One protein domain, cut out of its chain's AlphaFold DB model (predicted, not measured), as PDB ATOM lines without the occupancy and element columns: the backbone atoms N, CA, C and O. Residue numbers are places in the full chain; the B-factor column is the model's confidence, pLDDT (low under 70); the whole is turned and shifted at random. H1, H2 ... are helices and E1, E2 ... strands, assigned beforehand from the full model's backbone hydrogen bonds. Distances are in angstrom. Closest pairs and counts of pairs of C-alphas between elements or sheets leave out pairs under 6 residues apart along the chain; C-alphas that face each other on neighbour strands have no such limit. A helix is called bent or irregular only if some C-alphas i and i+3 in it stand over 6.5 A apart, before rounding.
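What this domain is: This is residues 620 to 772 of the 972 residues of the protein "DNA-directed DNA polymerase" of Butyrivibrio proteoclasticus (strain ATCC 51982 / DSM 14932 / B316) (UniProt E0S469). A long helical hairpin, H4 and H5, has a small, loop-rich head at one end, where H2 packs on both helices, H3 packs on the first residues of H4, and H1 and the short strand pair E1 and E2 lie farther out. At the other end a long link joins the two helices, and residues 729 to 734 stick out free. The 153 printed residues hold two strands and then five helices, in the order E1, E2, H1, H2, H3, H4, H5; the sheet is E1 beside E2, parallel. The class is mostly helix, and the whole is loose, with a radius of gyration of the C-alphas of 21.3 A and spans of 70 by 27 by 25 A.

How they stand to each other: E1, residues 620 to 622, and E2, residues 639 to 641, are parallel neighbours at 29 degrees, with N 622 and O 640 2.7 A apart, within hydrogen-bond range. Residues 634 to 635 pair antiparallel with residues 640 to 641 of E2. H1, residues 650 to 653, is close to but not clearly touching H3, residues 675 to 682; their closest C-alphas, Ala 652 and Lys 676, are 7.6 A apart. H4, residues 693 to 729, is the hub, touching three helices. With residues 693 to 700 alone it touches H3, at a steep tilt of 45 degrees, opposite ways; the closest C-alphas, Val 681 and Arg 693, are 5.9 A apart. H4 and H5, residues 748 to 771, form a helical hairpin at a shallow tilt of 22 degrees; their closest C-alphas, Ala 713 and Ala 758, are 4.9 A apart. H2, residues 663 to 668, touches H5 at Ala 664 and Lys 770, their closest C-alphas, 5.6 A apart. H2 only just touches H4, with 3 pairs of C-alphas within 8 A, the closest Ile 667 and Tyr 703 at 7.5 A. H3 and H5 are apart. Every O i to N i+4 pair is within hydrogen-bond range in H2, H3 and H5, against 30 of 33 in H4; H1 is too short for such a pair.

Where its parts are: E1 begins at C-alpha 620, (183.809, 180.146, 215.319). H4 runs 51.9 A from C-alpha 693, (199.004, 168.664, 222.098), with a kink of 36 degrees near residue 701; it is irregular, but only just, C-alphas 698 and 701 being 6.9 A apart. H5 measures 34.4 A and ends at C-alpha 771, (199.771, 150.542, 217.859). H3 measures 10.3 A, H2 8.7 A, E2 6.6 A, E1 6.4 A and H1 5.2 A.

The domain as a whole: The two C-alphas farthest apart, Lys 620 and Glu 732, are 70.2 A apart. The printed part has no cut. The links E1 to E2 and H4 to H5 are long. Mean pLDDT of the printed part is 85.7; residues 731 to 746 are under 70.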
ATOM      1  N   LYS A 620     182.780 180.968 214.690       90.38
ATOM      2  CA  LYS A 620     183.809 180.146 215.319       90.38
ATOM      3  C   LYS A 620     185.076 180.164 214.473       90.38
ATOM      4  O   LYS A 620     185.026 179.911 213.270       90.38
ATOM      5  N   ILE A 621     186.205 180.422 215.126       87.62
ATOM      6  CA  ILE A 621     187.532 180.351 214.515       87.62
ATOM      7  C   ILE A 621     188.256 179.145 215.103       87.62
ATOM      8  O   ILE A 621     188.539 179.095 216.301       87.62
ATOM      9  N   ALA A 622     188.532 178.169 214.254       87.75
ATOM     10  CA  ALA A 622     189.302 176.987 214.566       87.75
ATOM     11  C   ALA A 622     190.793 177.216 214.268       87.75
ATOM     12  O   ALA A 622     191.152 178.001 213.378       87.75
ATOM     13  N   PRO A 623     191.683 176.513 214.989       88.25
ATOM     14  CA  PRO A 623     193.084 176.438 214.612       88.25
ATOM     15  C   PRO A 623     193.254 175.834 213.212       88.25
ATOM     16  O   PRO A 623     192.304 175.403 212.557       88.25
ATOM     17  N   VAL A 624     194.503 175.782 212.757       89.50
ATOM     18  CA  VAL A 624     194.855 175.009 211.567       89.50
ATOM     19  C   VAL A 624     194.425 173.552 211.775       89.50
ATOM     20  O   VAL A 624     194.645 173.013 212.853       89.50
ATOM     21  N   ASP A 625     193.873 172.908 210.748       91.88
ATOM     22  CA  ASP A 625     193.561 171.477 210.718       91.88
ATOM     23  C   ASP A 625     194.279 170.800 209.544       91.88
ATOM     24  O   ASP A 625     194.302 171.317 208.427       91.88
ATOM     25  N   ILE A 626     194.870 169.625 209.772       92.56
ATOM     26  CA  ILE A 626     195.712 168.971 208.764       92.56
ATOM     27  C   ILE A 626     194.943 168.519 207.513       92.56
ATOM     28  O   ILE A 626     195.526 168.451 206.427       92.56
ATOM     29  N   ASN A 627     193.649 168.224 207.642       91.69
ATOM     30  CA  ASN A 627     192.809 167.747 206.544       91.69
ATOM     31  C   ASN A 627     192.022 168.890 205.881       91.69
ATOM     32  O   ASN A 627     191.803 168.892 204.669       91.69
ATOM     33  N   THR A 628     191.641 169.903 206.647       91.56
ATOM     34  CA  THR A 628     190.698 170.935 206.204       91.56
ATOM     35  C   THR A 628     191.408 172.208 205.764       91.56
ATOM     36  O   THR A 628     191.089 172.739 204.700       91.56
ATOM     37  N   SER A 629     192.430 172.658 206.501       91.50
ATOM     38  CA  SER A 629     193.141 173.898 206.177       91.50
ATOM     39  C   SER A 629     193.861 173.830 204.829       91.50
ATOM     40  O   SER A 629     194.295 172.769 204.365       91.50
ATOM     41  N   ARG A 630     194.025 174.993 204.194       89.62
ATOM     42  CA  ARG A 630     194.824 175.193 202.972       89.62
ATOM     43  C   ARG A 630     195.835 176.320 203.197       89.62
ATOM     44  O   ARG A 630     196.164 176.625 204.341       89.62
ATOM     45  N   ALA A 631     196.407 176.878 202.129       87.38
ATOM     46  CA  ALA A 631     197.383 177.964 202.236       87.38
ATOM     47  C   ALA A 631     196.781 179.192 202.948       87.38
ATOM     48  O   ALA A 631     197.285 179.589 203.999       87.38
ATOM     49  N   GLY A 632     195.680 179.729 202.413       88.75
ATOM     50  CA  GLY A 632     194.872 180.774 203.049       88.75
ATOM     51  C   GLY A 632     193.857 180.223 204.056       88.75
ATOM     52  O   GLY A 632     193.817 179.019 204.320       88.75
ATOM     53  N   PHE A 633     193.033 181.114 204.610       92.38
ATOM     54  CA  PHE A 633     191.893 180.717 205.433       92.38
ATOM     55  C   PHE A 633     190.911 179.869 204.622       92.38
ATOM     56  O   PHE A 633     190.739 180.039 203.415       92.38
ATOM     57  N   THR A 634     190.257 178.946 205.308       94.38
ATOM     58  CA  THR A 634     189.262 178.040 204.724       94.38
ATOM     59  C   THR A 634     188.093 177.916 205.678       94.38
ATOM     60  O   THR A 634     188.255 178.191 206.862       94.38
ATOM     61  N   CYS A 635     186.927 177.497 205.208       95.56
ATOM     62  CA  CYS A 635     185.780 177.289 206.082       95.56
ATOM     63  C   CYS A 635     184.965 176.075 205.670       95.56
ATOM     64  O   CYS A 635     185.009 175.649 204.516       95.56
ATOM     65  N   ASP A 636     184.205 175.565 206.631       93.00
ATOM     66  CA  ASP A 636     183.052 174.706 206.397       93.00
ATOM     67  C   ASP A 636     181.765 175.470 206.768       93.00
ATOM     68  O   ASP A 636     181.751 176.699 206.841       93.00
ATOM     69  N   THR A 637     180.659 174.761 206.989       92.81
ATOM     70  CA  THR A 637     179.376 175.387 207.331       92.81
ATOM     71  C   THR A 637     179.258 175.851 208.785       92.81
ATOM     72  O   THR A 637     178.259 176.494 209.116       92.81
ATOM     73  N   GLU A 638     180.217 175.508 209.650       92.19
ATOM     74  CA  GLU A 638     180.189 175.745 211.098       92.19
ATOM     75  C   GLU A 638     181.293 176.690 211.591       92.19
ATOM     76  O   GLU A 638     181.088 177.393 212.587       92.19
ATOM     77  N   GLN A 639     182.454 176.713 210.929       93.56
ATOM     78  CA  GLN A 639     183.625 177.450 211.401       93.56
ATOM     79  C   GLN A 639     184.636 177.809 210.303       93.56
ATOM     80  O   GLN A 639     184.668 177.233 209.215       93.56
ATOM     81  N   ILE A 640     185.501 178.772 210.631       94.81
ATOM     82  CA  ILE A 640     186.653 179.178 209.821       94.81
ATOM     83  C   ILE A 640     187.908 178.517 210.385       94.81
ATOM     84  O   ILE A 640     188.188 178.642 211.572       94.81
ATOM     85  N   TYR A 641     188.697 177.878 209.534       92.31
ATOM     86  CA  TYR A 641     190.002 177.315 209.854       92.31
ATOM     87  C   TYR A 641     191.116 178.259 209.425       92.31
ATOM     88  O   TYR A 641     191.125 178.791 208.308       92.31
ATOM     89  N   PHE A 642     192.104 178.402 210.300       90.00
ATOM     90  CA  PHE A 642     193.307 179.162 210.000       90.00
ATOM     91  C   PHE A 642     194.119 178.507 208.868       90.00
ATOM     92  O   PHE A 642     194.199 177.278 208.764       90.00
ATOM     93  N   GLY A 643     194.729 179.332 208.015       89.69
ATOM     94  CA  GLY A 643     195.553 178.871 206.895       89.69
ATOM     95  C   GLY A 643     196.984 178.509 207.295       89.69
ATOM     96  O   GLY A 643     197.558 179.080 208.225       89.69
ATOM     97  N   PHE A 644     197.615 177.600 206.549       88.06
ATOM     98  CA  PHE A 644     199.014 177.218 206.761       88.06
ATOM     99  C   PHE A 644     200.001 178.364 206.500       88.06
ATOM    100  O   PHE A 644     201.087 178.371 207.087       88.06
ATOM    101  N   ALA A 645     199.659 179.330 205.642       83.88
ATOM    102  CA  ALA A 645     200.491 180.509 205.398       83.88
ATOM    103  C   ALA A 645     200.590 181.395 206.647       83.88
ATOM    104  O   ALA A 645     201.687 181.819 207.011       83.88
ATOM    105  N   GLY A 646     199.479 181.573 207.369       75.88
ATOM    106  CA  GLY A 646     199.421 182.390 208.585       75.88
ATOM    107  C   GLY A 646     200.265 181.854 209.750       75.88
ATOM    108  O   GLY A 646     200.592 182.606 210.660       75.88
ATOM    109  N   VAL A 647     200.669 180.580 209.708       77.25
ATOM    110  CA  VAL A 647     201.567 179.952 210.698       77.25
ATOM    111  C   VAL A 647     202.955 179.644 210.136       77.25
ATOM    112  O   VAL A 647     203.711 178.856 210.702       77.25
ATOM    113  N   SER A 648     203.305 180.235 208.987       81.12
ATOM    114  CA  SER A 648     204.578 180.008 208.289       81.12
ATOM    115  C   SER A 648     204.849 178.536 207.921       81.12
ATOM    116  O   SER A 648     206.007 178.114 207.830       81.12
ATOM    117  N   MET A 649     203.797 177.741 207.683       81.75
ATOM    118  CA  MET A 649     203.891 176.307 207.353       81.75
ATOM    119  C   MET A 649     203.505 175.956 205.913       81.75
ATOM    120  O   MET A 649     203.714 174.814 205.517       81.75
ATOM    121  N   GLU A 650     203.047 176.910 205.101       81.50
ATOM    122  CA  GLU A 650     202.572 176.681 203.723       81.50
ATOM    123  C   GLU A 650     203.513 175.812 202.868       81.50
ATOM    124  O   GLU A 650     203.120 174.773 202.343       81.50
ATOM    125  N   LYS A 651     204.803 176.166 202.790       83.44
ATOM    126  CA  LYS A 651     205.794 175.388 202.018       83.44
ATOM    127  C   LYS A 651     205.957 173.953 202.517       83.44
ATOM    128  O   LYS A 651     206.389 173.084 201.768       83.44
ATOM    129  N   ALA A 652     205.718 173.711 203.803       80.50
ATOM    130  CA  ALA A 652     205.810 172.374 204.372       80.50
ATOM    131  C   ALA A 652     204.583 171.527 204.012       80.50
ATOM    132  O   ALA A 652     204.707 170.309 203.911       80.50
ATOM    133  N   THR A 653     203.431 172.168 203.813       82.62
ATOM    134  CA  THR A 653     202.118 171.525 203.689       82.62
ATOM    135  C   THR A 653     201.590 171.479 202.256       82.62
ATOM    136  O   THR A 653     200.597 170.808 202.006       82.62
ATOM    137  N   GLN A 654     202.273 172.118 201.303       81.94
ATOM    138  CA  GLN A 654     201.860 172.221 199.897       81.94
ATOM    139  C   GLN A 654     201.585 170.872 199.203       81.94
ATOM    140  O   GLN A 654     200.768 170.813 198.293       81.94
ATOM    141  N   ASN A 655     202.253 169.791 199.627       81.38
ATOM    142  CA  ASN A 655     202.147 168.460 199.008       81.38
ATOM    143  C   ASN A 655     201.338 167.450 199.846       81.38
ATOM    144  O   ASN A 655     201.498 166.240 199.669       81.38
ATOM    145  N   LEU A 656     200.546 167.908 200.818       83.50
ATOM    146  CA  LEU A 656     199.731 167.016 201.644       83.50
ATOM    147  C   LEU A 656     198.493 166.527 200.881       83.50
ATOM    148  O   LEU A 656     197.961 167.221 200.022       83.50
ATOM    149  N   THR A 657     198.031 165.317 201.204       82.19
ATOM    150  CA  THR A 657     196.858 164.700 200.557       82.19
ATOM    151  C   THR A 657     195.543 164.984 201.284       82.19
ATOM    152  O   THR A 657     194.483 164.760 200.713       82.19
ATOM    153  N   HIS A 658     195.612 165.515 202.513       84.38
ATOM    154  CA  HIS A 658     194.478 166.031 203.295       84.38
ATOM    155  C   HIS A 658     193.370 165.019 203.668       84.38
ATOM    156  O   HIS A 658     192.286 165.407 204.094       84.38
ATOM    157  N   ASP A 659     193.649 163.721 203.557       91.19
ATOM    158  CA  ASP A 659     192.736 162.603 203.829       91.19
ATOM    159  C   ASP A 659     193.249 161.695 204.968       91.19
ATOM    160  O   ASP A 659     193.052 160.476 204.970       91.19
ATOM    161  N   TYR A 660     193.968 162.276 205.930       92.69
ATOM    162  CA  TYR A 660     194.588 161.521 207.013       92.69
ATOM    163  C   TYR A 660     193.535 161.042 208.015       92.69
ATOM    164  O   TYR A 660     192.717 161.823 208.493       92.69
ATOM    165  N   VAL A 661     193.588 159.763 208.391       93.19
ATOM    166  CA  VAL A 661     192.645 159.181 209.373       93.19
ATOM    167  C   VAL A 661     193.200 159.134 210.800       93.19
ATOM    168  O   VAL A 661     192.477 158.831 211.744       93.19
ATOM    169  N   SER A 662     194.504 159.368 210.966       92.12
ATOM    170  CA  SER A 662     195.183 159.409 212.265       92.12
ATOM    171  C   SER A 662     196.563 160.058 212.150       92.12
ATOM    172  O   SER A 662     197.138 160.137 211.062       92.12
ATOM    173  N   VAL A 663     197.157 160.421 213.291       92.00
ATOM    174  CA  VAL A 663     198.566 160.847 213.353       92.00
ATOM    175  C   VAL A 663     199.500 159.751 212.825       92.00
ATOM    176  O   VAL A 663     200.415 160.036 212.060       92.00
ATOM    177  N   ALA A 664     199.253 158.484 213.172       92.38
ATOM    178  CA  ALA A 664     200.050 157.357 212.684       92.38
ATOM    179  C   ALA A 664     200.018 157.246 211.148       92.38
ATOM    180  O   ALA A 664     201.057 157.035 210.523       92.38
ATOM    181  N   ASP A 665     198.845 157.433 210.538       92.44
ATOM    182  CA  ASP A 665     198.677 157.456 209.081       92.44
ATOM    183  C   ASP A 665     199.460 158.614 208.439       92.44
ATOM    184  O   ASP A 665     200.245 158.394 207.515       92.44
ATOM    185  N   PHE A 666     199.352 159.825 208.998       92.81
ATOM    186  CA  PHE A 666     200.128 160.988 208.556       92.81
ATOM    187  C   PHE A 666     201.646 160.731 208.580       92.81
ATOM    188  O   PHE A 666     202.360 161.009 207.610       92.81
ATOM    189  N   ILE A 667     202.148 160.156 209.675       91.25
ATOM    190  CA  ILE A 667     203.570 159.844 209.844       91.25
ATOM    191  C   ILE A 667     204.033 158.795 208.821       91.25
ATOM    192  O   ILE A 667     205.080 158.971 208.187       91.25
ATOM    193  N   LEU A 668     203.250 157.728 208.616       90.94
ATOM    194  CA  LEU A 668     203.583 156.634 207.697       90.94
ATOM    195  C   LEU A 668     203.589 157.061 206.226       90.94
ATOM    196  O   LEU A 668     204.439 156.588 205.468       90.94
ATOM    197  N   ARG A 669     202.707 157.983 205.823       88.62
ATOM    198  CA  ARG A 669     202.670 158.542 204.456       88.62
ATOM    199  C   ARG A 669     203.817 159.517 204.161       88.62
ATOM    200  O   ARG A 669     203.882 160.090 203.080       88.62
ATOM    201  N   GLY A 670     204.763 159.674 205.090       76.62
ATOM    202  CA  GLY A 670     205.955 160.487 204.884       76.62
ATOM    203  C   GLY A 670     205.717 161.978 205.103       76.62
ATOM    204  O   GLY A 670     206.417 162.776 204.482       76.62
ATOM    205  N   GLY A 671     204.777 162.329 205.988       74.19
ATOM    206  CA  GLY A 671     204.471 163.705 206.363       74.19
ATOM    207  C   GLY A 671     205.663 164.504 206.912       74.19
ATOM    208  O   GLY A 671     206.821 164.072 206.941       74.19
ATOM    209  N   ILE A 672     205.361 165.720 207.355       84.44
ATOM    210  CA  ILE A 672     206.329 166.715 207.838       84.44
ATOM    211  C   ILE A 672     207.072 166.198 209.085       84.44
ATOM    212  O   ILE A 672     206.519 165.431 209.870       84.44
ATOM    213  N   LYS A 673     208.343 166.593 209.267       83.81
ATOM    214  CA  LYS A 673     209.240 166.079 210.326       83.81
ATOM    215  C   LYS A 673     209.946 167.192 211.096       83.81
ATOM    216  O   LYS A 673     210.061 168.318 210.611       83.81
ATOM    217  N   GLY A 674     210.492 166.831 212.258       86.81
ATOM    218  CA  GLY A 674     211.311 167.710 213.094       86.81
ATOM    219  C   GLY A 674     210.526 168.901 213.638       86.81
ATOM    220  O   GLY A 674     209.319 168.805 213.855       86.81
ATOM    221  N   SER A 675     211.195 170.044 213.785       87.50
ATOM    222  CA  SER A 675     210.613 171.263 214.367       87.50
ATOM    223  C   SER A 675     209.342 171.750 213.663       87.50
ATOM    224  O   SER A 675     208.469 172.330 214.300       87.50
ATOM    225  N   LYS A 676     209.189 171.483 212.359       89.19
ATOM    226  CA  LYS A 676     207.965 171.821 211.616       89.19
ATOM    227  C   LYS A 676     206.767 170.967 212.039       89.19
ATOM    228  O   LYS A 676     205.659 171.481 212.117       89.19
ATOM    229  N   LEU A 677     206.987 169.683 212.333       90.31
ATOM    230  CA  LEU A 677     205.936 168.803 212.847       90.31
ATOM    231  C   LEU A 677     205.521 169.222 214.258       90.31
ATOM    232  O   LEU A 677     204.334 169.311 214.543       90.31
ATOM    233  N   GLU A 678     206.494 169.533 215.115       90.94
ATOM    234  CA  GLU A 678     206.223 170.084 216.448       90.94
ATOM    235  C   GLU A 678     205.421 171.386 216.362       90.94
ATOM    236  O   GLU A 678     204.469 171.570 217.115       90.94
ATOM    237  N   GLY A 679     205.769 172.267 215.416       89.38
ATOM    238  CA  GLY A 679     205.014 173.483 215.126       89.38
ATOM    239  C   GLY A 679     203.560 173.189 214.758       89.38
ATOM    240  O   GLY A 679     202.666 173.776 215.359       89.38
ATOM    241  N   LEU A 680     203.313 172.232 213.854       89.88
ATOM    242  CA  LEU A 680     201.959 171.809 213.472       89.88
ATOM    243  C   LEU A 680     201.145 171.267 214.650       89.88
ATOM    244  O   LEU A 680     199.971 171.601 214.791       89.88
ATOM    245  N   VAL A 681     201.765 170.469 215.522       91.75
ATOM    246  CA  VAL A 681     201.110 169.998 216.749       91.75
ATOM    247  C   VAL A 681     200.758 171.175 217.657       91.75
ATOM    248  O   VAL A 681     199.632 171.253 218.135       91.75
ATOM    249  N   LYS A 682     201.682 172.120 217.859       89.00
ATOM    250  CA  LYS A 682     201.476 173.287 218.731       89.00
ATOM    251  C   LYS A 682     200.369 174.221 218.246       89.00
ATOM    252  O   LYS A 682     199.635 174.728 219.090       89.00
ATOM    253  N   VAL A 683     200.217 174.411 216.933       86.62
ATOM    254  CA  VAL A 683     199.135 175.238 216.354       86.62
ATOM    255  C   VAL A 683     197.801 174.511 216.227       86.62
ATOM    256  O   VAL A 683     196.835 175.133 215.814       86.62
ATOM    257  N   GLY A 684     197.728 173.224 216.578       89.38
ATOM    258  CA  GLY A 684     196.473 172.473 216.623       89.38
ATOM    259  C   GLY A 684     196.107 171.673 215.378       89.38
ATOM    260  O   GLY A 684     195.004 171.140 215.327       89.38
ATOM    261  N   ALA A 685     197.035 171.482 214.432       91.62
ATOM    262  CA  ALA A 685     196.788 170.744 213.183       91.62
ATOM    263  C   ALA A 685     196.271 169.309 213.378       91.62
ATOM    264  O   ALA A 685     195.708 168.728 212.454       91.62
ATOM    265  N   PHE A 686     196.477 168.725 214.561       92.75
ATOM    266  CA  PHE A 686     196.078 167.358 214.896       92.75
ATOM    267  C   PHE A 686     195.040 167.297 216.028       92.75
ATOM    268  O   PHE A 686     194.804 166.209 216.552       92.75
ATOM    269  N   ASP A 687     194.410 168.419 216.404       89.94
ATOM    270  CA  ASP A 687     193.427 168.473 217.503       89.94
ATOM    271  C   ASP A 687     192.205 167.562 217.233       89.94
ATOM    272  O   ASP A 687     191.598 167.034 218.161       89.94
ATOM    273  N   ASN A 688     191.900 167.269 215.962       88.44
ATOM    274  CA  ASN A 688     190.875 166.291 215.576       88.44
ATOM    275  C   ASN A 688     191.249 164.826 215.888       88.44
ATOM    276  O   ASN A 688     190.377 163.959 215.925       88.44
ATOM    277  N   PHE A 689     192.529 164.522 216.129       88.94
ATOM    278  CA  PHE A 689     192.999 163.179 216.496       88.94
ATOM    279  C   PHE A 689     193.416 163.053 217.965       88.94
ATOM    280  O   PHE A 689     193.588 161.933 218.449       88.94
ATOM    281  N   THR A 690     193.637 164.166 218.666       85.94
ATOM    282  CA  THR A 690     194.076 164.179 220.067       85.94
ATOM    283  C   THR A 690     193.518 165.385 220.807       85.94
ATOM    284  O   THR A 690     193.531 166.500 220.301       85.94
ATOM    285  N   THR A 691     193.103 165.185 222.057       81.38
ATOM    286  CA  THR A 691     192.681 166.285 222.935       81.38
ATOM    287  C   THR A 691     193.844 166.902 223.707       81.38
ATOM    288  O   THR A 691     193.631 167.882 224.418       81.38
ATOM    289  N   SER A 692     195.054 166.329 223.609       86.69
ATOM    290  CA  SER A 692     196.264 166.940 224.159       86.69
ATOM    291  C   SER A 692     197.398 167.059 223.139       86.69
ATOM    292  O   SER A 692     197.909 166.054 222.624       86.69
ATOM    293  N   ARG A 693     197.833 168.302 222.906       90.25
ATOM    294  CA  ARG A 693     199.004 168.664 222.098       90.25
ATOM    295  C   ARG A 693     200.288 168.248 222.820       90.25
ATOM    296  O   ARG A 693     201.156 167.640 222.195       90.25
ATOM    297  N   LYS A 694     200.395 168.473 224.138       89.62
ATOM    298  CA  LYS A 694     201.541 168.045 224.967       89.62
ATOM    299  C   LYS A 694     201.742 166.534 224.963       89.62
ATOM    300  O   LYS A 694     202.856 166.082 224.719       89.62
ATOM    301  N   ALA A 695     200.677 165.750 225.139       89.12
ATOM    302  CA  ALA A 695     200.770 164.290 225.060       89.12
ATOM    303  C   ALA A 695     201.281 163.817 223.693       89.12
ATOM    304  O   ALA A 695     202.045 162.857 223.618       89.12
ATOM    305  N   LEU A 696     200.882 164.488 222.609       92.69
ATOM    306  CA  LEU A 696     201.367 164.158 221.275       92.69
ATOM    307  C   LEU A 696     202.845 164.535 221.093       92.69
ATOM    308  O   LEU A 696     203.598 163.734 220.540       92.69
ATOM    309  N   LEU A 697     203.277 165.698 221.591       92.75
ATOM    310  CA  LEU A 697     204.683 166.123 221.553       92.75
ATOM    311  C   LEU A 697     205.618 165.106 222.227       92.75
ATOM    312  O   LEU A 697     206.668 164.805 221.668       92.75
ATOM    313  N   GLU A 698     205.209 164.516 223.353       91.88
ATOM    314  CA  GLU A 698     205.981 163.470 224.052       91.88
ATOM    315  C   GLU A 698     206.127 162.173 223.237       91.88
ATOM    316  O   GLU A 698     207.096 161.430 223.393       91.88
ATOM    317  N   VAL A 699     205.185 161.889 222.333       91.94
ATOM    318  CA  VAL A 699     205.193 160.674 221.501       91.94
ATOM    319  C   VAL A 699     205.946 160.881 220.180       91.94
ATOM    320  O   VAL A 699     206.424 159.911 219.584       91.94
ATOM    321  N   LEU A 700     206.120 162.124 219.716       92.19
ATOM    322  CA  LEU A 700     206.824 162.415 218.458       92.19
ATOM    323  C   LEU A 700     208.235 161.793 218.354       92.19
ATOM    324  O   LEU A 700     208.549 161.274 217.278       92.19
ATOM    325  N   PRO A 701     209.079 161.772 219.408       92.75
ATOM    326  CA  PRO A 701     210.383 161.109 219.354       92.75
ATOM    327  C   PRO A 701     210.287 159.603 219.069       92.75
ATOM    328  O   PRO A 701     211.084 159.074 218.295       92.75
ATOM    329  N   VAL A 702     209.273 158.929 219.623       91.81
ATOM    330  CA  VAL A 702     209.022 157.494 219.396       91.81
ATOM    331  C   VAL A 702     208.640 157.244 217.936       91.81
ATOM    332  O   VAL A 702     209.173 156.343 217.284       91.81
ATOM    333  N   TYR A 703     207.770 158.092 217.374       92.56
ATOM    334  CA  TYR A 703     207.456 158.042 215.946       92.56
ATOM    335  C   TYR A 703     208.696 158.269 215.074       92.56
ATOM    336  O   TYR A 703     208.875 157.573 214.072       92.56
ATOM    337  N   ALA A 704     209.564 159.215 215.443       90.56
ATOM    338  CA  ALA A 704     210.785 159.507 214.700       90.56
ATOM    339  C   ALA A 704     211.747 158.307 214.669       90.56
ATOM    340  O   ALA A 704     212.252 157.967 213.595       90.56
ATOM    341  N   GLU A 705     211.937 157.626 215.804       92.00
ATOM    342  CA  GLU A 705     212.779 156.429 215.914       92.00
ATOM    343  C   GLU A 705     212.284 155.302 214.995       92.00
ATOM    344  O   GLU A 705     213.034 154.783 214.159       92.00
ATOM    345  N   HIS A 706     210.995 154.960 215.080       93.25
ATOM    346  CA  HIS A 706     210.406 153.927 214.230       93.25
ATOM    347  C   HIS A 706     210.420 154.308 212.747       93.25
ATOM    348  O   HIS A 706     210.682 153.453 211.901       93.25
ATOM    349  N   MET A 707     210.222 155.583 212.404       91.44
ATOM    350  CA  MET A 707     210.308 156.042 211.016       91.44
ATOM    351  C   MET A 707     211.721 155.957 210.438       91.44
ATOM    352  O   MET A 707     211.885 155.697 209.242       91.44
ATOM    353  N   GLU A 708     212.753 156.174 211.250       91.12
ATOM    354  CA  GLU A 708     214.133 155.994 210.807       91.12
ATOM    355  C   GLU A 708     214.447 154.513 210.555       91.12
ATOM    356  O   GLU A 708     215.078 154.170 209.547       91.12
ATOM    357  N   ALA A 709     213.939 153.626 211.414       92.19
ATOM    358  CA  ALA A 709     214.034 152.184 211.220       92.19
ATOM    359  C   ALA A 709     213.275 151.716 209.963       92.19
ATOM    360  O   ALA A 709     213.844 150.983 209.152       92.19
ATOM    361  N   ILE A 710     212.056 152.222 209.725       91.88
ATOM    362  CA  ILE A 710     211.271 151.968 208.503       91.88
ATOM    363  C   ILE A 710     212.047 152.395 207.257       91.88
ATOM    364  O   ILE A 710     212.160 151.609 206.319       91.88
ATOM    365  N   LYS A 711     212.644 153.595 207.243       90.88
ATOM    366  CA  LYS A 711     213.455 154.061 206.103       90.88
ATOM    367  C   LYS A 711     214.639 153.137 205.822       90.88
ATOM    368  O   LYS A 711     214.888 152.791 204.665       90.88
ATOM    369  N   LYS A 712     215.373 152.728 206.864       92.81
ATOM    370  CA  LYS A 712     216.503 151.789 206.735       92.81
ATOM    371  C   LYS A 712     216.029 150.432 206.206       92.81
ATOM    372  O   LYS A 712     216.653 149.880 205.298       92.81
ATOM    373  N   ALA A 713     214.911 149.926 206.719       92.62
ATOM    374  CA  ALA A 713     214.302 148.679 206.274       92.62
ATOM    375  C   ALA A 713     213.836 148.758 204.809       92.62
ATOM    376  O   ALA A 713     214.216 147.903 204.016       92.62
ATOM    377  N   GLN A 714     213.127 149.815 204.400       92.31
ATOM    378  CA  GLN A 714     212.690 150.048 203.013       92.31
ATOM    379  C   GLN A 714     213.862 150.141 202.030       92.31
ATOM    380  O   GLN A 714     213.822 149.541 200.952       92.31
ATOM    381  N   ALA A 715     214.928 150.856 202.402       92.19
ATOM    382  CA  ALA A 715     216.141 150.940 201.592       92.19
ATOM    383  C   ALA A 715     216.789 149.558 201.417       92.19
ATOM    384  O   ALA A 715     217.194 149.199 200.312       92.19
ATOM    385  N   ASN A 716     216.833 148.752 202.483       90.69
ATOM    386  CA  ASN A 716     217.327 147.379 202.426       90.69
ATOM    387  C   ASN A 716     216.418 146.468 201.590       90.69
ATOM    388  O   ASN A 716     216.935 145.724 200.762       90.69
ATOM    389  N   VAL A 717     215.093 146.556 201.738       91.50
ATOM    390  CA  VAL A 717     214.134 145.808 200.912       91.50
ATOM    391  C   VAL A 717     214.372 146.118 199.438       91.50
ATOM    392  O   VAL A 717     214.590 145.198 198.655       91.50
ATOM    393  N   THR A 718     214.436 147.401 199.070       91.44
ATOM    394  CA  THR A 718     214.671 147.835 197.682       91.44
ATOM    395  C   THR A 718     216.017 147.325 197.173       91.44
ATOM    396  O   THR A 718     216.100 146.720 196.105       91.44
ATOM    397  N   LYS A 719     217.080 147.500 197.968       88.69
ATOM    398  CA  LYS A 719     218.434 147.050 197.639       88.69
ATOM    399  C   LYS A 719     218.490 145.545 197.378       88.69
ATOM    400  O   LYS A 719     219.002 145.138 196.340       88.69
ATOM    401  N   TYR A 720     217.992 144.723 198.301       87.69
ATOM    402  CA  TYR A 720     218.084 143.266 198.177       87.69
ATOM    403  C   TYR A 720     217.091 142.699 197.158       87.69
ATOM    404  O   TYR A 720     217.427 141.724 196.494       87.69
ATOM    405  N   THR A 721     215.937 143.339 196.948       89.69
ATOM    406  CA  THR A 721     215.022 142.995 195.842       89.69
ATOM    407  C   THR A 721     215.699 143.200 194.492       89.69
ATOM    408  O   THR A 721     215.715 142.286 193.674       89.69
ATOM    409  N   ASN A 722     216.336 144.359 194.289       86.25
ATOM    410  CA  ASN A 722     217.058 144.647 193.052       86.25
ATOM    411  C   ASN A 722     218.252 143.708 192.854       86.25
ATOM    412  O   ASN A 722     218.454 143.221 191.751       86.25
ATOM    413  N   ILE A 723     219.013 143.415 193.917       83.12
ATOM    414  CA  ILE A 723     220.123 142.450 193.864       83.12
ATOM    415  C   ILE A 723     219.623 141.068 193.435       83.12
ATOM    416  O   ILE A 723     220.231 140.450 192.567       83.12
ATOM    417  N   LEU A 724     218.526 140.576 194.019       84.62
ATOM    418  CA  LEU A 724     217.980 139.261 193.682       84.62
ATOM    419  C   LEU A 724     217.437 139.214 192.249       84.62
ATOM    420  O   LEU A 724     217.697 138.235 191.555       84.62
ATOM    421  N   ALA A 725     216.767 140.273 191.787       85.81
ATOM    422  CA  ALA A 725     216.302 140.390 190.405       85.81
ATOM    423  C   ALA A 725     217.471 140.423 189.402       85.81
ATOM    424  O   ALA A 725     217.465 139.694 188.411       85.81
ATOM    425  N   ASP A 726     218.515 141.207 189.693       81.88
ATOM    426  CA  ASP A 726     219.745 141.267 188.897       81.88
ATOM    427  C   ASP A 726     220.431 139.878 188.838       81.88
ATOM    428  O   ASP A 726     220.868 139.451 187.769       81.88
ATOM    429  N   MET A 727     220.464 139.128 189.952       78.25
ATOM    430  CA  MET A 727     221.011 137.757 190.017       78.25
ATOM    431  C   MET A 727     220.199 136.727 189.223       78.25
ATOM    432  O   MET A 727     220.759 135.727 188.777       78.25
ATOM    433  N   GLU A 728     218.893 136.931 189.069       80.69
ATOM    434  CA  GLU A 728     218.047 136.084 188.223       80.69
ATOM    435  C   GLU A 728     218.222 136.400 186.734       80.69
ATOM    436  O   GLU A 728     218.173 135.487 185.911       80.69
ATOM    437  N   ALA A 729     218.495 137.663 186.390       78.69
ATOM    438  CA  ALA A 729     218.713 138.108 185.016       78.69
ATOM    439  C   ALA A 729     220.098 137.733 184.442       78.69
ATOM    440  O   ALA A 729     220.223 137.566 183.229       78.69
ATOM    441  N   ASP A 730     221.131 137.574 185.279       73.25
ATOM    442  CA  ASP A 730     222.485 137.151 184.870       73.25
ATOM    443  C   ASP A 730     223.022 136.018 185.777       73.25
ATOM    444  O   ASP A 730     223.874 136.256 186.641       73.25
ATOM    445  N   PRO A 731     222.555 134.764 185.588       66.44
ATOM    446  CA  PRO A 731     222.928 133.619 186.427       66.44
ATOM    447  C   PRO A 731     224.423 133.260 186.376       66.44
ATOM    448  O   PRO A 731     224.950 132.670 187.319       66.44
ATOM    449  N   GLU A 732     225.112 133.601 185.278       63.75
ATOM    450  CA  GLU A 732     226.557 133.380 185.092       63.75
ATOM    451  C   GLU A 732     227.414 134.542 185.639       63.75
ATOM    452  O   GLU A 732     228.637 134.411 185.743       63.75
ATOM    453  N   GLY A 733     226.794 135.674 185.997       62.41
ATOM    454  CA  GLY A 733     227.412 136.833 186.650       62.41
ATOM    455  C   GLY A 733     228.384 137.646 185.787       62.41
ATOM    456  O   GLY A 733     229.160 138.440 186.328       62.41
ATOM    457  N   LYS A 734     228.397 137.456 184.460       60.94
ATOM    458  CA  LYS A 734     229.407 138.046 183.556       60.94
ATOM    459  C   LYS A 734     229.250 139.560 183.381       60.94
ATOM    460  O   LYS A 734     230.249 140.262 183.214       60.94
ATOM    461  N   THR A 735     228.024 140.067 183.425       59.81
ATOM    462  CA  THR A 735     227.670 141.488 183.252       59.81
ATOM    463  C   THR A 735     227.556 142.224 184.589       59.81
ATOM    464  O   THR A 735     227.955 143.387 184.684       59.81
ATOM    465  N   LEU A 736     227.119 141.536 185.648       59.72
ATOM    466  CA  LEU A 736     227.002 142.083 187.010       59.72
ATOM    467  C   LEU A 736     228.347 142.488 187.636       59.72
ATOM    468  O   LEU A 736     228.409 143.467 188.381       59.72
ATOM    469  N   LEU A 737     229.439 141.799 187.275       57.94
ATOM    470  CA  LEU A 737     230.813 142.075 187.734       57.94
ATOM    471  C   LEU A 737     231.329 143.488 187.403       57.94
ATOM    472  O   LEU A 737     232.298 143.930 188.016       57.94
ATOM    473  N   LYS A 738     230.719 144.189 186.437       59.66
ATOM    474  CA  LYS A 738     231.059 145.585 186.098       59.66
ATOM    475  C   LYS A 738     230.231 146.618 186.866       59.66
ATOM    476  O   LYS A 738     230.631 147.774 186.930       59.66
ATOM    477  N   LYS A 739     229.075 146.217 187.401       63.62
ATOM    478  CA  LYS A 739     228.073 147.105 188.010       63.62
ATOM    479  C   LYS A 739     228.249 147.219 189.532       63.62
ATOM    480  O   LYS A 739     227.851 148.225 190.109       63.62
ATOM    481  N   TYR A 740     228.884 146.230 190.172       60.97
ATOM    482  CA  TYR A 740     229.054 146.157 191.629       60.97
ATOM    483  C   TYR A 740     230.449 145.648 192.044       60.97
ATOM    484  O   TYR A 740     231.054 144.832 191.351       60.97
ATOM    485  N   ASP A 741     230.960 146.113 193.192       59.09
ATOM    486  CA  ASP A 741     232.287 145.745 193.711       59.09
ATOM    487  C   ASP A 741     232.304 144.329 194.328       59.09
ATOM    488  O   ASP A 741     231.567 144.014 195.271       59.09
ATOM    489  N   ARG A 742     233.213 143.487 193.820       51.09
ATOM    490  CA  ARG A 742     233.346 142.041 194.072       51.09
ATOM    491  C   ARG A 742     233.635 141.677 195.538       51.09
ATOM    492  O   ARG A 742     233.419 140.533 195.922       51.09
ATOM    493  N   LYS A 743     234.116 142.622 196.359       54.34
ATOM    494  CA  LYS A 743     234.382 142.419 197.803       54.34
ATOM    495  C   LYS A 743     233.172 142.660 198.717       54.34
ATOM    496  O   LYS A 743     233.248 142.341 199.898       54.34
ATOM    497  N   SER A 744     232.073 143.202 198.194       54.00
ATOM    498  CA  SER A 744     230.915 143.655 198.986       54.00
ATOM    499  C   SER A 744     229.618 142.867 198.729       54.00
ATOM    500  O   SER A 744     228.561 143.223 199.255       54.00
ATOM    501  N   TRP A 745     229.687 141.799 197.926       63.88
ATOM    502  CA  TRP A 745     228.519 141.094 197.393       63.88
ATOM    503  C   TRP A 745     228.111 139.864 198.238       63.88
ATOM    504  O   TRP A 745     228.929 138.956 198.401       63.88
ATOM    505  N   PRO A 746     226.870 139.796 198.762       66.50
ATOM    506  CA  PRO A 746     226.374 138.652 199.537       66.50
ATOM    507  C   PRO A 746     226.021 137.440 198.652       66.50
ATOM    508  O   PRO A 746     225.722 137.579 197.464       66.50
ATOM    509  N   LYS A 747     226.016 136.227 199.226       78.81
ATOM    510  CA  LYS A 747     225.495 135.020 198.538       78.81
ATOM    511  C   LYS A 747     223.974 135.132 198.310       78.81
ATOM    512  O   LYS A 747     223.313 135.838 199.061       78.81
ATOM    513  N   LYS A 748     223.394 134.409 197.331       78.38
ATOM    514  CA  LYS A 748     221.934 134.452 197.039       78.38
ATOM    515  C   LYS A 748     221.082 134.165 198.286       78.38
ATOM    516  O   LYS A 748     220.187 134.942 198.593       78.38
ATOM    517  N   GLU A 749     221.416 133.110 199.029       82.19
ATOM    518  CA  GLU A 749     220.759 132.759 200.300       82.19
ATOM    519  C   GLU A 749     220.902 133.873 201.346       82.19
ATOM    520  O   GLU A 749     219.950 134.224 202.030       82.19
ATOM    521  N   GLU A 750     222.076 134.501 201.431       83.25
ATOM    522  CA  GLU A 750     222.327 135.603 202.362       83.25
ATOM    523  C   GLU A 750     221.535 136.866 201.981       83.25
ATOM    524  O   GLU A 750     221.003 137.548 202.854       83.25
ATOM    525  N   ALA A 751     221.410 137.171 200.686       82.88
ATOM    526  CA  ALA A 751     220.579 138.263 200.185       82.88
ATOM    527  C   ALA A 751     219.081 138.007 200.435       82.88
ATOM    528  O   ALA A 751     218.372 138.942 200.803       82.88
ATOM    529  N   GLN A 752     218.618 136.758 200.301       87.06
ATOM    530  CA  GLN A 752     217.251 136.353 200.655       87.06
ATOM    531  C   GLN A 752     216.986 136.528 202.151       87.06
ATOM    532  O   GLN A 752     216.032 137.210 202.511       87.06
ATOM    533  N   THR A 753     217.867 136.026 203.021       89.88
ATOM    534  CA  THR A 753     217.734 136.209 204.476       89.88
ATOM    535  C   THR A 753     217.721 137.687 204.863       89.88
ATOM    536  O   THR A 753     216.910 138.117 205.678       89.88
ATOM    537  N   ARG A 754     218.592 138.509 204.262       89.56
ATOM    538  CA  ARG A 754     218.618 139.956 204.533       89.56
ATOM    539  C   ARG A 754     217.369 140.678 204.020       89.56
ATOM    540  O   ARG A 754     216.957 141.651 204.649       89.56
ATOM    541  N   LEU A 755     216.780 140.227 202.911       89.94
ATOM    542  CA  LEU A 755     215.500 140.737 202.420       89.94
ATOM    543  C   LEU A 755     214.359 140.378 203.378       89.94
ATOM    544  O   LEU A 755     213.571 141.258 203.711       89.94
ATOM    545  N   GLU A 756     214.290 139.126 203.837       92.25
ATOM    546  CA  GLU A 756     213.263 138.656 204.776       92.25
ATOM    547  C   GLU A 756     213.332 139.442 206.092       92.25
ATOM    548  O   GLU A 756     212.357 140.079 206.481       92.25
ATOM    549  N   ASN A 757     214.525 139.552 206.690       92.56
ATOM    550  CA  ASN A 757     214.745 140.340 207.908       92.56
ATOM    551  C   ASN A 757     214.358 141.818 207.725       92.56
ATOM    552  O   ASN A 757     213.833 142.454 208.639       92.56
ATOM    553  N   ALA A 758     214.628 142.396 206.549       91.88
ATOM    554  CA  ALA A 758     214.246 143.773 206.256       91.88
ATOM    555  C   ALA A 758     212.720 143.926 206.117       91.88
ATOM    556  O   ALA A 758     212.180 144.935 206.567       91.88
ATOM    557  N   LYS A 759     212.017 142.937 205.547       92.81
ATOM    558  CA  LYS A 759     210.545 142.913 205.484       92.81
ATOM    559  C   LYS A 759     209.920 142.752 206.869       92.81
ATOM    560  O   LYS A 759     208.990 143.485 207.185       92.81
ATOM    561  N   GLU A 760     210.448 141.856 207.699       94.19
ATOM    562  CA  GLU A 760     209.991 141.671 209.081       94.19
ATOM    563  C   GLU A 760     210.201 142.936 209.916       94.19
ATOM    564  O   GLU A 760     209.289 143.385 210.605       94.19
ATOM    565  N   SER A 761     211.377 143.562 209.809       92.94
ATOM    566  CA  SER A 761     211.662 144.838 210.476       92.94
ATOM    567  C   SER A 761     210.711 145.945 210.008       92.94
ATOM    568  O   SER A 761     210.184 146.695 210.831       92.94
ATOM    569  N   LEU A 762     210.443 146.023 208.700       92.06
ATOM    570  CA  LEU A 762     209.489 146.975 208.134       92.06
ATOM    571  C   LEU A 762     208.072 146.762 208.690       92.06
ATOM    572  O   LEU A 762     207.432 147.729 209.106       92.06
ATOM    573  N   ASP A 763     207.592 145.518 208.720       93.25
ATOM    574  CA  ASP A 763     206.276 145.161 209.261       93.25
ATOM    575  C   ASP A 763     206.182 145.466 210.763       93.25
ATOM    576  O   ASP A 763     205.231 146.116 211.202       93.25
ATOM    577  N   PHE A 764     207.202 145.088 211.539       95.12
ATOM    578  CA  PHE A 764     207.274 145.342 212.975       95.12
ATOM    579  C   PHE A 764     207.158 146.834 213.297       95.12
ATOM    580  O   PHE A 764     206.274 147.233 214.055       95.12
ATOM    581  N   HIS A 765     208.003 147.678 212.697       93.50
ATOM    582  CA  HIS A 765     207.988 149.111 212.992       93.50
ATOM    583  C   HIS A 765     206.727 149.803 212.465       93.50
ATOM    584  O   HIS A 765     206.214 150.715 213.113       93.50
ATOM    585  N   THR A 766     206.171 149.343 211.340       91.88
ATOM    586  CA  THR A 766     204.885 149.853 210.838       91.88
ATOM    587  C   THR A 766     203.751 149.536 211.814       91.88
ATOM    588  O   THR A 766     202.922 150.400 212.104       91.88
ATOM    589  N   LYS A 767     203.719 148.313 212.358       92.69
ATOM    590  CA  LYS A 767     202.757 147.918 213.395       92.69
ATOM    591  C   LYS A 767     202.973 148.686 214.695       92.69
ATOM    592  O   LYS A 767     201.987 149.099 215.292       92.69
ATOM    593  N   ALA A 768     204.222 148.926 215.093       92.69
ATOM    594  CA  ALA A 768     204.548 149.704 216.286       92.69
ATOM    595  C   ALA A 768     204.001 151.139 216.200       92.69
ATOM    596  O   ALA A 768     203.322 151.581 217.118       92.69
ATOM    597  N   ILE A 769     204.185 151.822 215.061       91.50
ATOM    598  CA  ILE A 769     203.599 153.156 214.832       91.50
ATOM    599  C   ILE A 769     202.069 153.112 214.912       91.50
ATOM    600  O   ILE A 769     201.468 153.959 215.566       91.50
ATOM    601  N   LYS A 770     201.423 152.123 214.282       91.19
ATOM    602  CA  LYS A 770     199.954 151.991 214.304       91.19
ATOM    603  C   LYS A 770     199.391 151.645 215.684       91.19
ATOM    604  O   LYS A 770     198.249 151.985 215.967       91.19
ATOM    605  N   ALA A 771     200.161 150.941 216.510       90.12
ATOM    606  CA  ALA A 771     199.771 150.542 217.859       90.12
ATOM    607  C   ALA A 771     200.100 151.605 218.921       90.12
ATOM    608  O   ALA A 771     199.746 151.425 220.086       90.12
ATOM    609  N   GLN A 772     200.787 152.686 218.543       89.81
ATOM    610  CA  GLN A 772     201.197 153.728 219.470       89.81
ATOM    611  C   GLN A 772     199.976 154.441 220.063       89.81
ATOM    612  O   GLN A 772     199.129 154.969 219.342       89.81
TER     613      GLN A 772